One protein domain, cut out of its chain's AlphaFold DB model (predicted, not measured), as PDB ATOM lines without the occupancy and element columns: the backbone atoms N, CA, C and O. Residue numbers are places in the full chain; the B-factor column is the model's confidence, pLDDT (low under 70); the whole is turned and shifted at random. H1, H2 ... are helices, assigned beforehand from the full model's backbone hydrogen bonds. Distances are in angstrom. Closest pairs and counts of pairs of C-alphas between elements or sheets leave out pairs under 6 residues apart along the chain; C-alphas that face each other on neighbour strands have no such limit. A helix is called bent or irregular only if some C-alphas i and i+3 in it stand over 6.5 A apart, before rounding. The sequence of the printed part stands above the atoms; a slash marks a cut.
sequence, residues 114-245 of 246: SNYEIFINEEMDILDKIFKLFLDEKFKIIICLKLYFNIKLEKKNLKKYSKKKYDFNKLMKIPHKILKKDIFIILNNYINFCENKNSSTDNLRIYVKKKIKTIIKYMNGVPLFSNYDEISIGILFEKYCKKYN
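This is residues 114 to 245 of the 246 residues of an uncharacterized protein of Bacteroidetes bacterium 4572_128 (UniProt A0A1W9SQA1). A long helix, H6, runs along one side of the domain, and three helices, H5, H2 and H7, pack on it crosswise one after another from its beginning toward its end, with H2 in the middle of the domain. H1 packs on H7 and on the last part of H6, its residues 114 to 119 sticking out, and short H3 folds back on H2. The printed part has 132 residues with seven named helices, H1 to H7 in chain order, and no named strand; the class is all helix. It is compact, with a radius of gyration of the C-alphas of 15.2 A, and its outline of 43 by 29 by 28 A is only just elongated.

H6, residues 201 to 220, is the longest helix, 28.8 A from C-alpha 201 at (1.515, 47.263, -21.295) to C-alpha 220 at (15.039, 58.499, -44.108). H5 is residues 180 to 195, 22.1 A; H2 is residues 135 to 148, 20.3 A; H7 is residues 230 to 244, 20.8 A, ending at (1.823, 41.827, -49.837). H1, residues 114 to 132, is 27.0 A and begins at (2.129, 55.054, -63.711). H3 is residues 155 to 161 and H4 residues 169 to 172. H2 is irregular, with C-alphas 136 and 139 7.3 A apart.

H6 is the hub, touching four helices. Its residues 201 to 205 touch H5, about perpendicular at 84 degrees, with C-alphas of Asn 188 and Thr 201 closest at 5.6 A. Its residues 208 to 211 touch H2 at 75 degrees, about perpendicular, closest at Cys 144 and Val 208, C-alphas 6.6 A apart. Its residues 212 to 216 touch H7, about perpendicular at 84 degrees, closest at the C-alphas of Ile 216 and Ile 233, 7.1 A. Its residues 215 to 219 touch H1 at a steep tilt of 52 degrees, opposite ways, closest at the C-alphas of Ile 130 and Ile 215, 7.0 A. H1 also touches H7, about perpendicular at 86 degrees, the C-alphas of Met 124 and Tyr 240 closest at 5.8 A. H2 and H5 touch at a shallow tilt of 26 degrees, opposite ways, closest at the C-alphas of Leu 147 and Ile 183, 6.7 A. H2 and H3 form a helical hairpin at a steep tilt of 41 degrees, the C-alphas of Phe 139 and Tyr 161 closest at 5.1 A. H4 only just touches H5, with 3 pairs of C-alphas within 8 A, closest at Leu 171 and Ile 186, 7.1 A. H5 and H7 are apart. Every O i to N i+4 pair is within hydrogen-bond range in H1, H3, H5, H6 and H7; in H2 8 of 10 are, and H4 is too short for such a pair.

The C-alphas farthest apart are those of Ser 114 and Asn 198, 48.4 A. The printed part has no cut, and no link is long. Mean pLDDT of the printed part is 91.1; residues 114 and 176 are under 70.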
ATOM      1  N   SER A 114       1.068  56.066 -63.582       67.81
ATOM      2  CA  SER A 114       2.129  55.054 -63.711       67.81
ATOM      3  C   SER A 114       3.416  55.428 -62.966       67.81
ATOM      4  O   SER A 114       3.962  54.607 -62.230       67.81
ATOM      5  N   ASN A 115       3.871  56.679 -63.073       70.25
ATOM      6  CA  ASN A 115       5.107  57.119 -62.422       70.25
ATOM      7  C   ASN A 115       4.963  57.154 -60.896       70.25
ATOM      8  O   ASN A 115       5.852  56.686 -60.187       70.25
ATOM      9  N   TYR A 116       3.831  57.639 -60.371       76.88
ATOM     10  CA  TYR A 116       3.585  57.646 -58.925       76.88
ATOM     11  C   TYR A 116       3.527  56.233 -58.340       76.88
ATOM     12  O   TYR A 116       4.058  55.994 -57.253       76.88
ATOM     13  N   GLU A 117       2.913  55.282 -59.045       82.56
ATOM     14  CA  GLU A 117       2.893  53.887 -58.608       82.56
ATOM     15  C   GLU A 117       4.294  53.277 -58.558       82.56
ATOM     16  O   GLU A 117       4.593  52.546 -57.612       82.56
ATOM     17  N   ILE A 118       5.168  53.607 -59.516       81.50
ATOM     18  CA  ILE A 118       6.574  53.174 -59.506       81.50
ATOM     19  C   ILE A 118       7.277  53.686 -58.242       81.50
ATOM     20  O   ILE A 118       7.815  52.873 -57.493       81.50
ATOM     21  N   PHE A 119       7.184  54.983 -57.932       82.94
ATOM     22  CA  PHE A 119       7.803  55.544 -56.721       82.94
ATOM     23  C   PHE A 119       7.273  54.897 -55.436       82.94
ATOM     24  O   PHE A 119       8.042  54.512 -54.557       82.94
ATOM     25  N   ILE A 120       5.955  54.707 -55.320       88.81
ATOM     26  CA  ILE A 120       5.371  54.052 -54.141       88.81
ATOM     27  C   ILE A 120       5.854  52.594 -54.045       88.81
ATOM     28  O   ILE A 120       6.074  52.088 -52.942       88.81
ATOM     29  N   ASN A 121       6.021  51.904 -55.175       89.50
ATOM     30  CA  ASN A 121       6.545  50.541 -55.205       89.50
ATOM     31  C   ASN A 121       7.994  50.465 -54.726       89.50
ATOM     32  O   ASN A 121       8.292  49.589 -53.915       89.50
ATOM     33  N   GLU A 122       8.849  51.394 -55.144       88.50
ATOM     34  CA  GLU A 122      10.230  51.485 -54.661       88.50
ATOM     35  C   GLU A 122      10.278  51.712 -53.145       88.50
ATOM     36  O   GLU A 122      10.988  50.997 -52.431       88.50
ATOM     37  N   GLU A 123       9.446  52.616 -52.623       93.31
ATOM     38  CA  GLU A 123       9.346  52.873 -51.182       93.31
ATOM     39  C   GLU A 123       8.826  51.657 -50.403       93.31
ATOM     40  O   GLU A 123       9.325  51.322 -49.324       93.31
ATOM     41  N   MET A 124       7.855  50.925 -50.960       95.56
ATOM     42  CA  MET A 124       7.389  49.664 -50.374       95.56
ATOM     43  C   MET A 124       8.483  48.588 -50.361       95.56
ATOM     44  O   MET A 124       8.542  47.793 -49.418       95.56
ATOM     45  N   ASP A 125       9.348  48.555 -51.370       93.19
ATOM     46  CA  ASP A 125      10.449  47.596 -51.451       93.19
ATOM     47  C   ASP A 125      11.575  47.946 -50.466       93.19
ATOM     48  O   ASP A 125      12.182  47.046 -49.872       93.19
ATOM     49  N   ILE A 126      11.828  49.236 -50.223       93.69
ATOM     50  CA  ILE A 126      12.697  49.697 -49.129       93.69
ATOM     51  C   ILE A 126      12.110  49.258 -47.783       93.69
ATOM     52  O   ILE A 126      12.824  48.677 -46.956       93.69
ATOM     53  N   LEU A 127      10.805  49.448 -47.578       96.69
ATOM     54  CA  LEU A 127      10.133  49.035 -46.351       96.69
ATOM     55  C   LEU A 127      10.195  47.508 -46.134       96.69
ATOM     56  O   LEU A 127      10.456  47.067 -45.011       96.69
ATOM     57  N   ASP A 128      10.036  46.682 -47.179       96.62
ATOM     58  CA  ASP A 128      10.221  45.222 -47.067       96.62
ATOM     59  C   ASP A 128      11.656  44.861 -46.653       96.62
ATOM     60  O   ASP A 128      11.859  44.027 -45.760       96.62
ATOM     61  N   LYS A 129      12.662  45.506 -47.263       95.88
ATOM     62  CA  LYS A 129      14.077  45.315 -46.904       95.88
ATOM     63  C   LYS A 129      14.315  45.655 -45.435       95.88
ATOM     64  O   LYS A 129      14.968  44.879 -44.740       95.88
ATOM     65  N   ILE A 130      13.729  46.739 -44.931       96.31
ATOM     66  CA  ILE A 130      13.793  47.098 -43.508       96.31
ATOM     67  C   ILE A 130      13.138  46.019 -42.643       96.31
ATOM     68  O   ILE A 130      13.714  45.613 -41.634       96.31
ATOM     69  N   PHE A 131      11.973  45.494 -43.033       96.81
ATOM     70  CA  PHE A 131      11.335  44.414 -42.279       96.81
ATOM     71  C   PHE A 131      12.162  43.128 -42.245       96.81
ATOM     72  O   PHE A 131      12.131  42.422 -41.236       96.81
ATOM     73  N   LYS A 132      12.919  42.828 -43.304       95.38
ATOM     74  CA  LYS A 132      13.856  41.695 -43.338       95.38
ATOM     75  C   LYS A 132      14.994  41.845 -42.319       95.38
ATOM     76  O   LYS A 132      15.440  40.834 -41.788       95.38
ATOM     77  N   LEU A 133      15.395  43.071 -41.961       95.56
ATOM     78  CA  LEU A 133      16.407  43.314 -40.918       95.56
ATOM     79  C   LEU A 133      15.937  42.928 -39.507       95.56
ATOM     80  O   LEU A 133      16.766  42.744 -38.621       95.56
ATOM     81  N   PHE A 134      14.626  42.812 -39.276       94.81
ATOM     82  CA  PHE A 134      14.084  42.440 -37.967       94.81
ATOM     83  C   PHE A 134      13.979  40.925 -37.738       94.81
ATOM     84  O   PHE A 134      13.564  40.531 -36.649       94.81
ATOM     85  N   LEU A 135      14.365  40.091 -38.715       94.00
ATOM     86  CA  LEU A 135      14.443  38.626 -38.602       94.00
ATOM     87  C   LEU A 135      13.205  38.025 -37.901       94.00
ATOM     88  O   LEU A 135      12.074  38.226 -38.355       94.00
ATOM     89  N   ASP A 136      13.409  37.340 -36.774       92.19
ATOM     90  CA  ASP A 136      12.377  36.653 -35.990       92.19
ATOM     91  C   ASP A 136      11.316  37.604 -35.412       92.19
ATOM     92  O   ASP A 136      10.172  37.216 -35.172       92.19
ATOM     93  N   GLU A 137      11.646  38.886 -35.237       95.62
ATOM     94  CA  GLU A 137      10.708  39.893 -34.739       95.62
ATOM     95  C   GLU A 137       9.806  40.472 -35.843       95.62
ATOM     96  O   GLU A 137       8.885  41.231 -35.523       95.62
ATOM     97  N   LYS A 138      10.012  40.130 -37.129       95.75
ATOM     98  CA  LYS A 138       9.259  40.714 -38.260       95.75
ATOM     99  C   LYS A 138       7.749  40.652 -38.031       95.75
ATOM    100  O   LYS A 138       7.071  41.677 -38.099       95.75
ATOM    101  N   PHE A 139       7.206  39.476 -37.709       95.56
ATOM    102  CA  PHE A 139       5.757  39.318 -37.532       95.56
ATOM    103  C   PHE A 139       5.230  39.988 -36.263       95.56
ATOM    104  O   PHE A 139       4.134  40.549 -36.297       95.56
ATOM    105  N   LYS A 140       6.020  40.015 -35.182       96.31
ATOM    106  CA  LYS A 140       5.689  40.774 -33.968       96.31
ATOM    107  C   LYS A 140       5.496  42.247 -34.297       96.31
ATOM    108  O   LYS A 140       4.476  42.835 -33.946       96.31
ATOM    109  N   ILE A 141       6.462  42.830 -35.006       97.19
ATOM    110  CA  ILE A 141       6.439  44.243 -35.386       97.19
ATOM    111  C   ILE A 141       5.256  44.520 -36.312       97.19
ATOM    112  O   ILE A 141       4.521  45.465 -36.061       97.19
ATOM    113  N   ILE A 142       5.009  43.682 -37.321       96.56
ATOM    114  CA  ILE A 142       3.866  43.847 -38.233       96.56
ATOM    115  C   ILE A 142       2.537  43.859 -37.468       96.56
ATOM    116  O   ILE A 142       1.708  44.733 -37.709       96.56
ATOM    117  N   ILE A 143       2.327  42.931 -36.530       95.25
ATOM    118  CA  ILE A 143       1.109  42.885 -35.704       95.25
ATOM    119  C   ILE A 143       0.998  44.156 -34.854       95.25
ATOM    120  O   ILE A 143      -0.063  44.782 -34.825       95.25
ATOM    121  N   CYS A 144       2.093  44.566 -34.206       95.62
ATOM    122  CA  CYS A 144       2.145  45.800 -33.429       95.62
ATOM    123  C   CYS A 144       1.781  47.029 -34.270       95.62
ATOM    124  O   CYS A 144       0.967  47.836 -33.835       95.62
ATOM    125  N   LEU A 145       2.371  47.172 -35.459       96.25
ATOM    126  CA  LEU A 145       2.144  48.313 -36.346       96.25
ATOM    127  C   LEU A 145       0.728  48.313 -36.913       96.25
ATOM    128  O   LEU A 145       0.111  49.372 -36.968       96.25
ATOM    129  N   LYS A 146       0.182  47.142 -37.270       94.38
ATOM    130  CA  LYS A 146      -1.202  47.040 -37.742       94.38
ATOM    131  C   LYS A 146      -2.170  47.593 -36.713       94.38
ATOM    132  O   LYS A 146      -2.963  48.468 -37.023       94.38
ATOM    133  N   LEU A 147      -2.046  47.146 -35.469       91.81
ATOM    134  CA  LEU A 147      -2.882  47.656 -34.390       91.81
ATOM    135  C   LEU A 147      -2.611  49.132 -34.084       91.81
ATOM    136  O   LEU A 147      -3.549  49.894 -33.874       91.81
ATOM    137  N   TYR A 148      -1.344  49.551 -34.085       93.06
ATOM    138  CA  TYR A 148      -0.958  50.931 -33.795       93.06
ATOM    139  C   TYR A 148      -1.541  51.943 -34.793       93.06
ATOM    140  O   TYR A 148      -2.014  53.004 -34.385       93.06
ATOM    141  N   PHE A 149      -1.527  51.596 -36.083       93.62
ATOM    142  CA  PHE A 149      -2.068  52.400 -37.179       93.62
ATOM    143  C   PHE A 149      -3.525  52.059 -37.524       93.62
ATOM    144  O   PHE A 149      -4.033  52.519 -38.540       93.62
ATOM    145  N   ASN A 150      -4.214  51.278 -36.683       91.56
ATOM    146  CA  ASN A 150      -5.617  50.897 -36.871       91.56
ATOM    147  C   ASN A 150      -5.915  50.161 -38.199       91.56
ATOM    148  O   ASN A 150      -7.005  50.254 -38.765       91.56
ATOM    149  N   ILE A 151      -4.942  49.398 -38.694       92.38
ATOM    150  CA  ILE A 151      -5.058  48.536 -39.870       92.38
ATOM    151  C   ILE A 151      -5.631  47.186 -39.440       92.38
ATOM    152  O   ILE A 151      -5.197  46.581 -38.454       92.38
ATOM    153  N   LYS A 152      -6.583  46.675 -40.226       90.94
ATOM    154  CA  LYS A 152      -7.241  45.391 -39.967       90.94
ATOM    155  C   LYS A 152      -6.220  44.258 -39.838       90.94
ATOM    156  O   LYS A 152      -5.365  44.033 -40.703       90.94
ATOM    157  N   LEU A 153      -6.338  43.522 -38.737       90.75
ATOM    158  CA  LEU A 153      -5.476  42.391 -38.452       90.75
ATOM    159  C   LEU A 153      -5.994  41.129 -39.132       90.75
ATOM    160  O   LEU A 153      -7.195  40.877 -39.185       90.75
ATOM    161  N   GLU A 154      -5.072  40.327 -39.651       90.38
ATOM    162  CA  GLU A 154      -5.407  39.104 -40.363       90.38
ATOM    163  C   GLU A 154      -4.910  37.870 -39.615       90.38
ATOM    164  O   GLU A 154      -3.782  37.824 -39.115       90.38
ATOM    165  N   LYS A 155      -5.735  36.817 -39.596       90.06
ATOM    166  CA  LYS A 155      -5.438  35.557 -38.896       90.06
ATOM    167  C   LYS A 155      -4.135  34.908 -39.379       90.06
ATOM    168  O   LYS A 155      -3.443  34.262 -38.594       90.06
ATOM    169  N   LYS A 156      -3.782  35.094 -40.655       90.75
ATOM    170  CA  LYS A 156      -2.539  34.573 -41.244       90.75
ATOM    171  C   LYS A 156      -1.293  35.142 -40.551       90.75
ATOM    172  O   LYS A 156      -0.355  34.394 -40.301       90.75
ATOM    173  N   ASN A 157      -1.302  36.414 -40.151       88.62
ATOM    174  CA  ASN A 157      -0.155  37.059 -39.504       88.62
ATOM    175  C   ASN A 157       0.042  36.556 -38.085       88.62
ATOM    176  O   ASN A 157       1.166  36.291 -37.673       88.62
ATOM    177  N   LEU A 158      -1.066  36.381 -37.365       91.12
ATOM    178  CA  LEU A 158      -1.066  35.837 -36.012       91.12
ATOM    179  C   LEU A 158      -0.480  34.420 -35.992       91.12
ATOM    180  O   LEU A 158       0.362  34.110 -35.153       91.12
ATOM    181  N   LYS A 159      -0.856  33.587 -36.972       91.12
ATOM    182  CA  LYS A 159      -0.297  32.238 -37.146       91.12
ATOM    183  C   LYS A 159       1.195  32.246 -37.498       91.12
ATOM    184  O   LYS A 159       1.917  31.360 -37.055       91.12
ATOM    185  N   LYS A 160       1.654  33.217 -38.298       92.31
ATOM    186  CA  LYS A 160       3.082  33.367 -38.635       92.31
ATOM    187  C   LYS A 160       3.915  33.812 -37.431       92.31
ATOM    188  O   LYS A 160       5.071  33.426 -37.333       92.31
ATOM    189  N   TYR A 161       3.335  34.595 -36.521       93.75
ATOM    190  CA  TYR A 161       4.010  35.027 -35.299       93.75
ATOM    191  C   TYR A 161       4.097  33.926 -34.236       93.75
ATOM    192  O   TYR A 161       5.146  33.748 -33.625       93.75
ATOM    193  N   SER A 162       3.014  33.183 -34.001       91.88
ATOM    194  CA  SER A 162       2.984  32.144 -32.970       91.88
ATOM    195  C   SER A 162       2.217  30.912 -33.429       91.88
ATOM    196  O   SER A 162       1.097  31.001 -33.933       91.88
ATOM    197  N   LYS A 163       2.810  29.740 -33.177       89.44
ATOM    198  CA  LYS A 163       2.172  28.432 -33.395       89.44
ATOM    199  C   LYS A 163       1.197  28.052 -32.273       89.44
ATOM    200  O   LYS A 163       0.456  27.082 -32.419       89.44
ATOM    201  N   LYS A 164       1.191  28.778 -31.147       89.88
ATOM    202  CA  LYS A 164       0.312  28.472 -30.008       89.88
ATOM    203  C   LYS A 164      -1.151  28.728 -30.374       89.88
ATOM    204  O   LYS A 164      -1.478  29.726 -31.019       89.88
ATOM    205  N   LYS A 165      -2.045  27.846 -29.918       85.06
ATOM    206  CA  LYS A 165      -3.493  28.058 -30.027       85.06
ATOM    207  C   LYS A 165      -3.885  29.205 -29.095       85.06
ATOM    208  O   LYS A 165      -3.816  29.060 -27.882       85.06
ATOM    209  N   TYR A 166      -4.271  30.336 -29.672       83.94
ATOM    210  CA  TYR A 166      -4.828  31.479 -28.954       83.94
ATOM    211  C   TYR A 166      -6.218  31.780 -29.507       83.94
ATOM    212  O   TYR A 166      -6.447  31.647 -30.714       83.94
ATOM    213  N   ASP A 167      -7.142  32.199 -28.645       84.50
ATOM    214  CA  ASP A 167      -8.448  32.666 -29.098       84.50
ATOM    215  C   ASP A 167      -8.316  34.047 -29.754       84.50
ATOM    216  O   ASP A 167      -8.351  35.102 -29.116       84.50
ATOM    217  N   PHE A 168      -8.149  34.032 -31.075       81.06
ATOM    218  CA  PHE A 168      -8.007  35.241 -31.876       81.06
ATOM    219  C   PHE A 168      -9.297  36.059 -31.966       81.06
ATOM    220  O   PHE A 168      -9.239  37.197 -32.428       81.06
ATOM    221  N   ASN A 169     -10.449  35.541 -31.524       82.38
ATOM    222  CA  ASN A 169     -11.720  36.251 -31.656       82.38
ATOM    223  C   ASN A 169     -11.697  37.599 -30.929       82.38
ATOM    224  O   ASN A 169     -12.224  38.574 -31.459       82.38
ATOM    225  N   LYS A 170     -11.021  37.693 -29.776       80.56
ATOM    226  CA  LYS A 170     -10.868  38.964 -29.046       80.56
ATOM    227  C   LYS A 170     -10.063  40.007 -29.827       80.56
ATOM    228  O   LYS A 170     -10.387  41.182 -29.759       80.56
ATOM    229  N   LEU A 171      -9.048  39.579 -30.582       80.62
ATOM    230  CA  LEU A 171      -8.226  40.460 -31.424       80.62
ATOM    231  C   LEU A 171      -8.944  40.854 -32.719       80.62
ATOM    232  O   LEU A 171      -8.831  41.986 -33.174       80.62
ATOM    233  N   MET A 172      -9.682  39.919 -33.317       82.25
ATOM    234  CA  MET A 172     -10.374  40.133 -34.591       82.25
ATOM    235  C   MET A 172     -11.647  40.975 -34.444       82.25
ATOM    236  O   MET A 172     -12.082  41.583 -35.416       82.25
ATOM    237  N   LYS A 173     -12.246  41.009 -33.245       83.06
ATOM    238  CA  LYS A 173     -13.459  41.779 -32.934       83.06
ATOM    239  C   LYS A 173     -13.179  43.187 -32.403       83.06
ATOM    240  O   LYS A 173     -14.115  43.830 -31.954       83.06
ATOM    241  N   ILE A 174     -11.930  43.658 -32.419       78.50
ATOM    242  CA  ILE A 174     -11.566  45.022 -32.001       78.50
ATOM    243  C   ILE A 174     -12.259  46.022 -32.949       78.50
ATOM    244  O   ILE A 174     -11.905  46.048 -34.130       78.50
ATOM    245  N   PRO A 175     -13.241  46.832 -32.496       77.88
ATOM    246  CA  PRO A 175     -13.803  47.890 -33.323       77.88
ATOM    247  C   PRO A 175     -12.739  48.873 -33.817       77.88
ATOM    248  O   PRO A 175     -11.796  49.214 -33.106       77.88
ATOM    249  N   HIS A 176     -12.954  49.413 -35.018       69.56
ATOM    250  CA  HIS A 176     -12.071  50.404 -35.645       69.56
ATOM    251  C   HIS A 176     -11.929  51.719 -34.856       69.56
ATOM    252  O   HIS A 176     -11.067  52.529 -35.174       69.56
ATOM    253  N   LYS A 177     -12.765  51.969 -33.841       76.00
ATOM    254  CA  LYS A 177     -12.729  53.183 -33.008       76.00
ATOM    255  C   LYS A 177     -12.382  52.862 -31.552       76.00
ATOM    256  O   LYS A 177     -13.096  53.265 -30.641       76.00
ATOM    257  N   ILE A 178     -11.306  52.112 -31.329       80.56
ATOM    258  CA  ILE A 178     -10.791  51.852 -29.978       80.56
ATOM    259  C   ILE A 178      -9.702  52.863 -29.613       80.56
ATOM    260  O   ILE A 178      -8.883  53.262 -30.444       80.56
ATOM    261  N   LEU A 179      -9.674  53.264 -28.343       85.81
ATOM    262  CA  LEU A 179      -8.610  54.095 -27.796       85.81
ATOM    263  C   LEU A 179      -7.270  53.355 -27.866       85.81
ATOM    264  O   LEU A 179      -7.157  52.197 -27.466       85.81
ATOM    265  N   LYS A 180      -6.202  54.051 -28.274       86.00
ATOM    266  CA  LYS A 180      -4.848  53.465 -28.363       86.00
ATOM    267  C   LYS A 180      -4.432  52.717 -27.085       86.00
ATOM    268  O   LYS A 180      -3.731  51.714 -27.174       86.00
ATOM    269  N   LYS A 181      -4.871  53.176 -25.905       89.44
ATOM    270  CA  LYS A 181      -4.603  52.528 -24.609       89.44
ATOM    271  C   LYS A 181      -5.109  51.082 -24.567       89.44
ATOM    272  O   LYS A 181      -4.346  50.192 -24.200       89.44
ATOM    273  N   ASP A 182      -6.347  50.846 -24.984       89.69
ATOM    274  CA  ASP A 182      -6.976  49.523 -24.911       89.69
ATOM    275  C   ASP A 182      -6.384  48.571 -25.952       89.69
ATOM    276  O   ASP A 182      -6.170  47.391 -25.671       89.69
ATOM    277  N   ILE A 183      -6.002  49.105 -27.120       88.25
ATOM    278  CA  ILE A 183      -5.260  48.359 -28.145       88.25
ATOM    279  C   ILE A 183      -3.980  47.761 -27.550       88.25
ATOM    280  O   ILE A 183      -3.701  46.576 -27.741       88.25
ATOM    281  N   PHE A 184      -3.213  48.555 -26.794       91.56
ATOM    282  CA  PHE A 184      -1.988  48.064 -26.163       91.56
ATOM    283  C   PHE A 184      -2.257  47.005 -25.095       91.56
ATOM    284  O   PHE A 184      -1.471  46.068 -24.995       91.56
ATOM    285  N   ILE A 185      -3.349  47.105 -24.330       92.88
ATOM    286  CA  ILE A 185      -3.709  46.090 -23.326       92.88
ATOM    287  C   ILE A 185      -3.978  44.745 -24.011       92.88
ATOM    288  O   ILE A 185      -3.402  43.724 -23.630       92.88
ATOM    289  N   ILE A 186      -4.805  44.741 -25.060       89.62
ATOM    290  CA  ILE A 186      -5.164  43.511 -25.777       89.62
ATOM    291  C   ILE A 186      -3.927  42.901 -26.451       89.62
ATOM    292  O   ILE A 186      -3.695  41.691 -26.359       89.62
ATOM    293  N   LEU A 187      -3.105  43.735 -27.092       91.12
ATOM    294  CA  LEU A 187      -1.873  43.300 -27.742       91.12
ATOM    295  C   LEU A 187      -0.853  42.750 -26.737       91.12
ATOM    296  O   LEU A 187      -0.208  41.740 -27.019       91.12
ATOM    297  N   ASN A 188      -0.724  43.376 -25.566       95.12
ATOM    298  CA  ASN A 188       0.193  42.931 -24.521       95.12
ATOM    299  C   ASN A 188      -0.190  41.549 -23.996       95.12
ATOM    300  O   ASN A 188       0.671  40.678 -23.922       95.12
ATOM    301  N   ASN A 189      -1.478  41.310 -23.740       93.31
ATOM    302  CA  ASN A 189      -1.971  39.994 -23.327       93.31
ATOM    303  C   ASN A 189      -1.636  38.913 -24.366       93.31
ATOM    304  O   ASN A 189      -1.163  37.833 -24.015       93.31
ATOM    305  N   TYR A 190      -1.811  39.226 -25.652       92.75
ATOM    306  CA  TYR A 190      -1.478  38.303 -26.734       92.75
ATOM    307  C   TYR A 190       0.029  38.024 -26.848       92.75
ATOM    308  O   TYR A 190       0.436  36.867 -26.973       92.75
ATOM    309  N   ILE A 191       0.870  39.060 -26.791       94.69
ATOM    310  CA  ILE A 191       2.331  38.911 -26.882       94.69
ATOM    311  C   ILE A 191       2.873  38.147 -25.673       94.69
ATOM    312  O   ILE A 191       3.661  37.222 -25.862       94.69
ATOM    313  N   ASN A 192       2.414  38.471 -24.463       95.62
ATOM    314  CA  ASN A 192       2.789  37.777 -23.231       95.62
ATOM    315  C   ASN A 192       2.439  36.288 -23.290       95.62
ATOM    316  O   ASN A 192       3.285  35.447 -22.985       95.62
ATOM    317  N   PHE A 193       1.241  35.951 -23.779       94.88
ATOM    318  CA  PHE A 193       0.844  34.563 -24.014       94.88
ATOM    319  C   PHE A 193       1.758  33.858 -25.032       94.88
ATOM    320  O   PHE A 193       2.201  32.725 -24.823       94.88
ATOM    321  N   CYS A 194       2.069  34.522 -26.149       93.88
ATOM    322  CA  CYS A 194       2.915  33.940 -27.190       93.88
ATOM    323  C   CYS A 194       4.344  33.697 -26.697       93.88
ATOM    324  O   CYS A 194       4.883  32.612 -26.916       93.88
ATOM    325  N   GLU A 195       4.926  34.657 -25.981       95.19
ATOM    326  CA  GLU A 195       6.321  34.628 -25.534       95.19
ATOM    327  C   GLU A 195       6.529  33.986 -24.152       95.19
ATOM    328  O   GLU A 195       7.674  33.853 -23.737       95.19
ATOM    329  N   ASN A 196       5.462  33.575 -23.448       95.44
ATOM    330  CA  ASN A 196       5.517  33.153 -22.038       95.44
ATOM    331  C   ASN A 196       6.201  34.203 -21.143       95.44
ATOM    332  O   ASN A 196       7.075  33.889 -20.338       95.44
ATOM    333  N   LYS A 197       5.823  35.471 -21.311       96.50
ATOM    334  CA  LYS A 197       6.352  36.600 -20.533       96.50
ATOM    335  C   LYS A 197       5.228  37.306 -19.795       96.50
ATOM    336  O   LYS A 197       4.068  37.172 -20.161       96.50
ATOM    337  N   ASN A 198       5.585  38.102 -18.792       96.38
ATOM    338  CA  ASN A 198       4.653  38.978 -18.088       96.38
ATOM    339  C   ASN A 198       5.112  40.439 -18.188       96.38
ATOM    340  O   ASN A 198       5.446  41.086 -17.200       96.38
ATOM    341  N   SER A 199       5.220  40.941 -19.420       96.44
ATOM    342  CA  SER A 199       5.604  42.332 -19.671       96.44
ATOM    343  C   SER A 199       4.446  43.273 -19.357       96.44
ATOM    344  O   SER A 199       3.284  42.936 -19.593       96.44
ATOM    345  N   SER A 200       4.754  44.476 -18.873       97.31
ATOM    346  CA  SER A 200       3.748  45.521 -18.701       97.31
ATOM    347  C   SER A 200       3.301  46.086 -20.055       97.31
ATOM    348  O   SER A 200       4.070  46.149 -21.020       97.31
ATOM    349  N   THR A 201       2.061  46.574 -20.116       96.81
ATOM    350  CA  THR A 201       1.515  47.263 -21.295       96.81
ATOM    351  C   THR A 201       2.375  48.461 -21.717       96.81
ATOM    352  O   THR A 201       2.501  48.758 -22.907       96.81
ATOM    353  N   ASP A 202       3.007  49.141 -20.755       96.50
ATOM    354  CA  ASP A 202       3.868  50.288 -21.040       96.50
ATOM    355  C   ASP A 202       5.180  49.886 -21.727       96.50
ATOM    356  O   ASP A 202       5.592  50.531 -22.694       96.50
ATOM    357  N   ASN A 203       5.778  48.758 -21.325       97.06
ATOM    358  CA  ASN A 203       6.969  48.219 -21.985       97.06
ATOM    359  C   ASN A 203       6.696  47.950 -23.467       97.06
ATOM    360  O   ASN A 203       7.516  48.281 -24.330       97.06
ATOM    361  N   LEU A 204       5.517  47.408 -23.783       96.31
ATOM    362  CA  LEU A 204       5.104  47.190 -25.161       96.31
ATOM    363  C   LEU A 204       4.902  48.513 -25.917       96.31
ATOM    364  O   LEU A 204       5.342  48.639 -27.061       96.31
ATOM    365  N   ARG A 205       4.290  49.524 -25.292       96.06
ATOM    366  CA  ARG A 205       4.120  50.860 -25.887       96.06
ATOM    367  C   ARG A 205       5.463  51.496 -26.246       96.06
ATOM    368  O   ARG A 205       5.627  52.008 -27.357       96.06
ATOM    369  N   ILE A 206       6.430  51.437 -25.332       96.62
ATOM    370  CA  ILE A 206       7.797  51.931 -25.545       96.62
ATOM    371  C   ILE A 206       8.475  51.145 -26.671       96.62
ATOM    372  O   ILE A 206       9.080  51.748 -27.561       96.62
ATOM    373  N   TYR A 207       8.327  49.819 -26.677       97.19
ATOM    374  CA  TYR A 207       8.854  48.953 -27.728       97.19
ATOM    375  C   TYR A 207       8.328  49.350 -29.115       97.19
ATOM    376  O   TYR A 207       9.129  49.582 -30.021       97.19
ATOM    377  N   VAL A 208       7.009  49.508 -29.280       96.75
ATOM    378  CA  VAL A 208       6.405  49.887 -30.572       96.75
ATOM    379  C   VAL A 208       6.905  51.254 -31.033       96.75
ATOM    380  O   VAL A 208       7.372  51.379 -32.165       96.75
ATOM    381  N   LYS A 209       6.921  52.259 -30.147       96.88
ATOM    382  CA  LYS A 209       7.460  53.591 -30.470       96.88
ATOM    383  C   LYS A 209       8.929  53.535 -30.890       96.88
ATOM    384  O   LYS A 209       9.323  54.194 -31.851       96.88
ATOM    385  N   LYS A 210       9.752  52.737 -30.202       98.12
ATOM    386  CA  LYS A 210      11.166  52.545 -30.554       98.12
ATOM    387  C   LYS A 210      11.314  51.913 -31.941       98.12
ATOM    388  O   LYS A 210      12.170  52.351 -32.711       98.12
ATOM    389  N   LYS A 211      10.483  50.922 -32.284       98.00
ATOM    390  CA  LYS A 211      10.504  50.281 -33.607       98.00
ATOM    391  C   LYS A 211      10.040  51.228 -34.715       98.00
ATOM    392  O   LYS A 211      10.733  51.303 -35.722       98.00
ATOM    393  N   ILE A 212       8.993  52.028 -34.503       98.00
ATOM    394  CA  ILE A 212       8.571  53.076 -35.456       98.00
ATOM    395  C   ILE A 212       9.706  54.072 -35.703       98.00
ATOM    396  O   ILE A 212      10.079  54.294 -36.848       98.00
ATOM    397  N   LYS A 213      10.337  54.599 -34.644       97.75
ATOM    398  CA  LYS A 213      11.496  55.501 -34.784       97.75
ATOM    399  C   LYS A 213      12.655  54.856 -35.543       97.75
ATOM    400  O   LYS A 213      13.351  55.531 -36.292       97.75
ATOM    401  N   THR A 214      12.870  53.556 -35.345       97.19
ATOM    402  CA  THR A 214      13.906  52.801 -36.060       97.19
ATOM    403  C   THR A 214      13.565  52.666 -37.545       97.19
ATOM    404  O   THR A 214      14.435  52.887 -38.378       97.19
ATOM    405  N   ILE A 215      12.304  52.368 -37.880       97.75
ATOM    406  CA  ILE A 215      11.822  52.300 -39.267       97.75
ATOM    407  C   ILE A 215      11.950  53.668 -39.939       97.75
ATOM    408  O   ILE A 215      12.558  53.741 -40.998       97.75
ATOM    409  N   ILE A 216      11.483  54.747 -39.299       96.69
ATOM    410  CA  ILE A 216      11.632  56.125 -39.800       96.69
ATOM    411  C   ILE A 216      13.104  56.442 -40.069       96.69
ATOM    412  O   ILE A 216      13.451  56.929 -41.138       96.69
ATOM    413  N   LYS A 217      13.993  56.120 -39.120       94.69
ATOM    414  CA  LYS A 217      15.434  56.338 -39.281       94.69
ATOM    415  C   LYS A 217      15.995  55.600 -40.500       94.69
ATOM    416  O   LYS A 217      16.850  56.151 -41.183       94.69
ATOM    417  N   TYR A 218      15.562  54.366 -40.751       93.94
ATOM    418  CA  TYR A 218      16.028  53.606 -41.910       93.94
ATOM    419  C   TYR A 218      15.420  54.091 -43.225       93.94
ATOM    420  O   TYR A 218      16.157  54.190 -44.198       93.94
ATOM    421  N   MET A 219      14.133  54.445 -43.240       93.50
ATOM    422  CA  MET A 219      13.459  55.010 -44.414       93.50
ATOM    423  C   MET A 219      14.057  56.362 -44.815       93.50
ATOM    424  O   MET A 219      14.289  56.609 -45.989       93.50
ATOM    425  N   ASN A 220      14.389  57.213 -43.841       90.88
ATOM    426  CA  ASN A 220      15.039  58.499 -44.108       90.88
ATOM    427  C   ASN A 220      16.503  58.357 -44.523       90.88
ATOM    428  O   ASN A 220      17.062  59.291 -45.088       90.88
ATOM    429  N   GLY A 221      17.122  57.205 -44.255       83.88
ATOM    430  CA  GLY A 221      18.520  56.943 -44.555       83.88
ATOM    431  C   GLY A 221      19.512  57.697 -43.663       83.88
ATOM    432  O   GLY A 221      19.174  58.538 -42.825       83.88
ATOM    433  N   VAL A 222      20.789  57.351 -43.836       74.12
ATOM    434  CA  VAL A 222      21.918  58.160 -43.366       74.12
ATOM    435  C   VAL A 222      22.844  58.327 -44.576       74.12
ATOM    436  O   VAL A 222      23.497  57.354 -44.959       74.12
ATOM    437  N   PRO A 223      22.838  59.512 -45.212       70.12
ATOM    438  CA  PRO A 223      22.322  60.784 -44.732       70.12
ATOM    439  C   PRO A 223      20.805  60.885 -44.945       70.12
ATOM    440  O   PRO A 223      20.190  59.978 -45.492       70.12
ATOM    441  N   LEU A 224      20.198  61.980 -44.492       72.88
ATOM    442  CA  LEU A 224      18.767  62.173 -44.688       72.88
ATOM    443  C   LEU A 224      18.474  62.360 -46.190       72.88
ATOM    444  O   LEU A 224      18.929  63.336 -46.785       72.88
ATOM    445  N   PHE A 225      17.771  61.407 -46.797       72.25
ATOM    446  CA  PHE A 225      17.295  61.460 -48.184       72.25
ATOM    447  C   PHE A 225      15.809  61.769 -48.275       72.25
ATOM    448  O   PHE A 225      15.384  62.433 -49.213       72.25
ATOM    449  N   SER A 226      15.056  61.303 -47.283       84.50
ATOM    450  CA  SER A 226      13.606  61.432 -47.217       84.50
ATOM    451  C   SER A 226      13.203  62.033 -45.874       84.50
ATOM    452  O   SER A 226      13.981  62.035 -44.916       84.50
ATOM    453  N   ASN A 227      11.972  62.537 -45.807       90.50
ATOM    454  CA  ASN A 227      11.403  63.196 -44.631       90.50
ATOM    455  C   ASN A 227      10.211  62.410 -44.062       90.50
ATOM    456  O   ASN A 227       9.191  62.991 -43.703       90.50
ATOM    457  N   TYR A 228      10.329  61.083 -43.981       93.69
ATOM    458  CA  TYR A 228       9.333  60.250 -43.322       93.69
ATOM    459  C   TYR A 228       9.184  60.633 -41.853       93.69
ATOM    460  O   TYR A 228      10.152  60.830 -41.109       93.69
ATOM    461  N   ASP A 229       7.931  60.660 -41.445       95.19
ATOM    462  CA  ASP A 229       7.436  60.850 -40.099       95.19
ATOM    463  C   ASP A 229       6.500  59.688 -39.722       95.19
ATOM    464  O   ASP A 229       6.323  58.718 -40.459       95.19
ATOM    465  N   GLU A 230       5.904  59.742 -38.535       96.62
ATOM    466  CA  GLU A 230       5.022  58.667 -38.073       96.62
ATOM    467  C   GLU A 230       3.777  58.494 -38.961       96.62
ATOM    468  O   GLU A 230       3.314  57.366 -39.154       96.62
ATOM    469  N   ILE A 231       3.252  59.590 -39.515       95.81
ATOM    470  CA  ILE A 231       2.022  59.601 -40.313       95.81
ATOM    471  C   ILE A 231       2.280  58.971 -41.683       95.81
ATOM    472  O   ILE A 231       1.579  58.038 -42.078       95.81
ATOM    473  N   SER A 232       3.315  59.431 -42.383       96.19
ATOM    474  CA  SER A 232       3.727  58.902 -43.689       96.19
ATOM    475  C   SER A 232       4.112  57.423 -43.620       96.19
ATOM    476  O   SER A 232       3.717  56.659 -44.503       96.19
ATOM    477  N   ILE A 233       4.771  56.970 -42.542       97.88
ATOM    478  CA  ILE A 233       5.002  55.534 -42.309       97.88
ATOM    479  C   ILE A 233       3.691  54.772 -42.135       97.88
ATOM    480  O   ILE A 233       3.572  53.672 -42.669       97.88
ATOM    481  N   GLY A 234       2.708  55.330 -41.426       97.25
ATOM    482  CA  GLY A 234       1.385  54.715 -41.297       97.25
ATOM    483  C   GLY A 234       0.723  54.480 -42.657       97.25
ATOM    484  O   GLY A 234       0.285  53.364 -42.941       97.25
ATOM    485  N   ILE A 235       0.732  55.496 -43.525       96.38
ATOM    486  CA  ILE A 235       0.163  55.430 -44.883       96.38
ATOM    487  C   ILE A 235       0.920  54.411 -45.749       96.38
ATOM    488  O   ILE A 235       0.305  53.555 -46.391       96.38
ATOM    489  N   LEU A 236       2.255  54.474 -45.764       96.75
ATOM    490  CA  LEU A 236       3.082  53.547 -46.541       96.75
ATOM    491  C   LEU A 236       2.894  52.104 -46.060       96.75
ATOM    492  O   LEU A 236       2.773  51.186 -46.870       96.75
ATOM    493  N   PHE A 237       2.821  51.901 -44.745       97.94
ATOM    494  CA  PHE A 237       2.616  50.587 -44.152       97.94
ATOM    495  C   PHE A 237       1.228  50.014 -44.470       97.94
ATOM    496  O   PHE A 237       1.107  48.808 -44.699       97.94
ATOM    497  N   GLU A 238       0.185  50.845 -44.552       97.00
ATOM    498  CA  GLU A 238      -1.136  50.411 -45.020       97.00
ATOM    499  C   GLU A 238      -1.076  49.902 -46.468       97.00
ATOM    500  O   GLU A 238      -1.564  48.804 -46.757       97.00
ATOM    501  N   LYS A 239      -0.430  50.655 -47.368       96.62
ATOM    502  CA  LYS A 239      -0.229  50.238 -48.768       96.62
ATOM    503  C   LYS A 239       0.583  48.945 -48.860       96.62
ATOM    504  O   LYS A 239       0.190  48.024 -49.572       96.62
ATOM    505  N   TYR A 240       1.650  48.841 -48.072       96.94
ATOM    506  CA  TYR A 240       2.475  47.641 -47.962       96.94
ATOM    507  C   TYR A 240       1.654  46.410 -47.541       96.94
ATOM    508  O   TYR A 240       1.760  45.353 -48.166       96.94
ATOM    509  N   CYS A 241       0.793  46.541 -46.526       96.00
ATOM    510  CA  CYS A 241      -0.084  45.454 -46.075       96.00
ATOM    511  C   CYS A 241      -1.031  44.978 -47.191       96.00
ATOM    512  O   CYS A 241      -1.205  43.771 -47.373       96.00
ATOM    513  N   LYS A 242      -1.595  45.917 -47.967       95.25
ATOM    514  CA  LYS A 242      -2.460  45.610 -49.120       95.25
ATOM    515  C   LYS A 242      -1.688  44.875 -50.222       95.25
ATOM    516  O   LYS A 242      -2.130  43.813 -50.645       95.25
ATOM    517  N   LYS A 243      -0.519  45.384 -50.635       94.69
ATOM    518  CA  LYS A 243       0.306  44.788 -51.710       94.69
ATOM    519  C   LYS A 243       0.732  43.358 -51.392       94.69
ATOM    520  O   LYS A 243       0.600  42.470 -52.226       94.69
ATOM    521  N   TYR A 244       1.244  43.124 -50.185       92.75
ATOM    522  CA  TYR A 244       1.823  41.827 -49.837       92.75
ATOM    523  C   TYR A 244       0.815  40.832 -49.274       92.75
ATOM    524  O   TYR A 244       1.209  39.717 -48.921       92.75
ATOM    525  N   ASN A 245      -0.465  41.212 -49.174       90.62
ATOM    526  CA  ASN A 245      -1.463  40.453 -48.435       90.62
ATOM    527  C   ASN A 245      -0.863  40.026 -47.093       90.62
ATOM    528  O   ASN A 245      -0.718  38.829 -46.813       90.62
TER     529      ASN A 245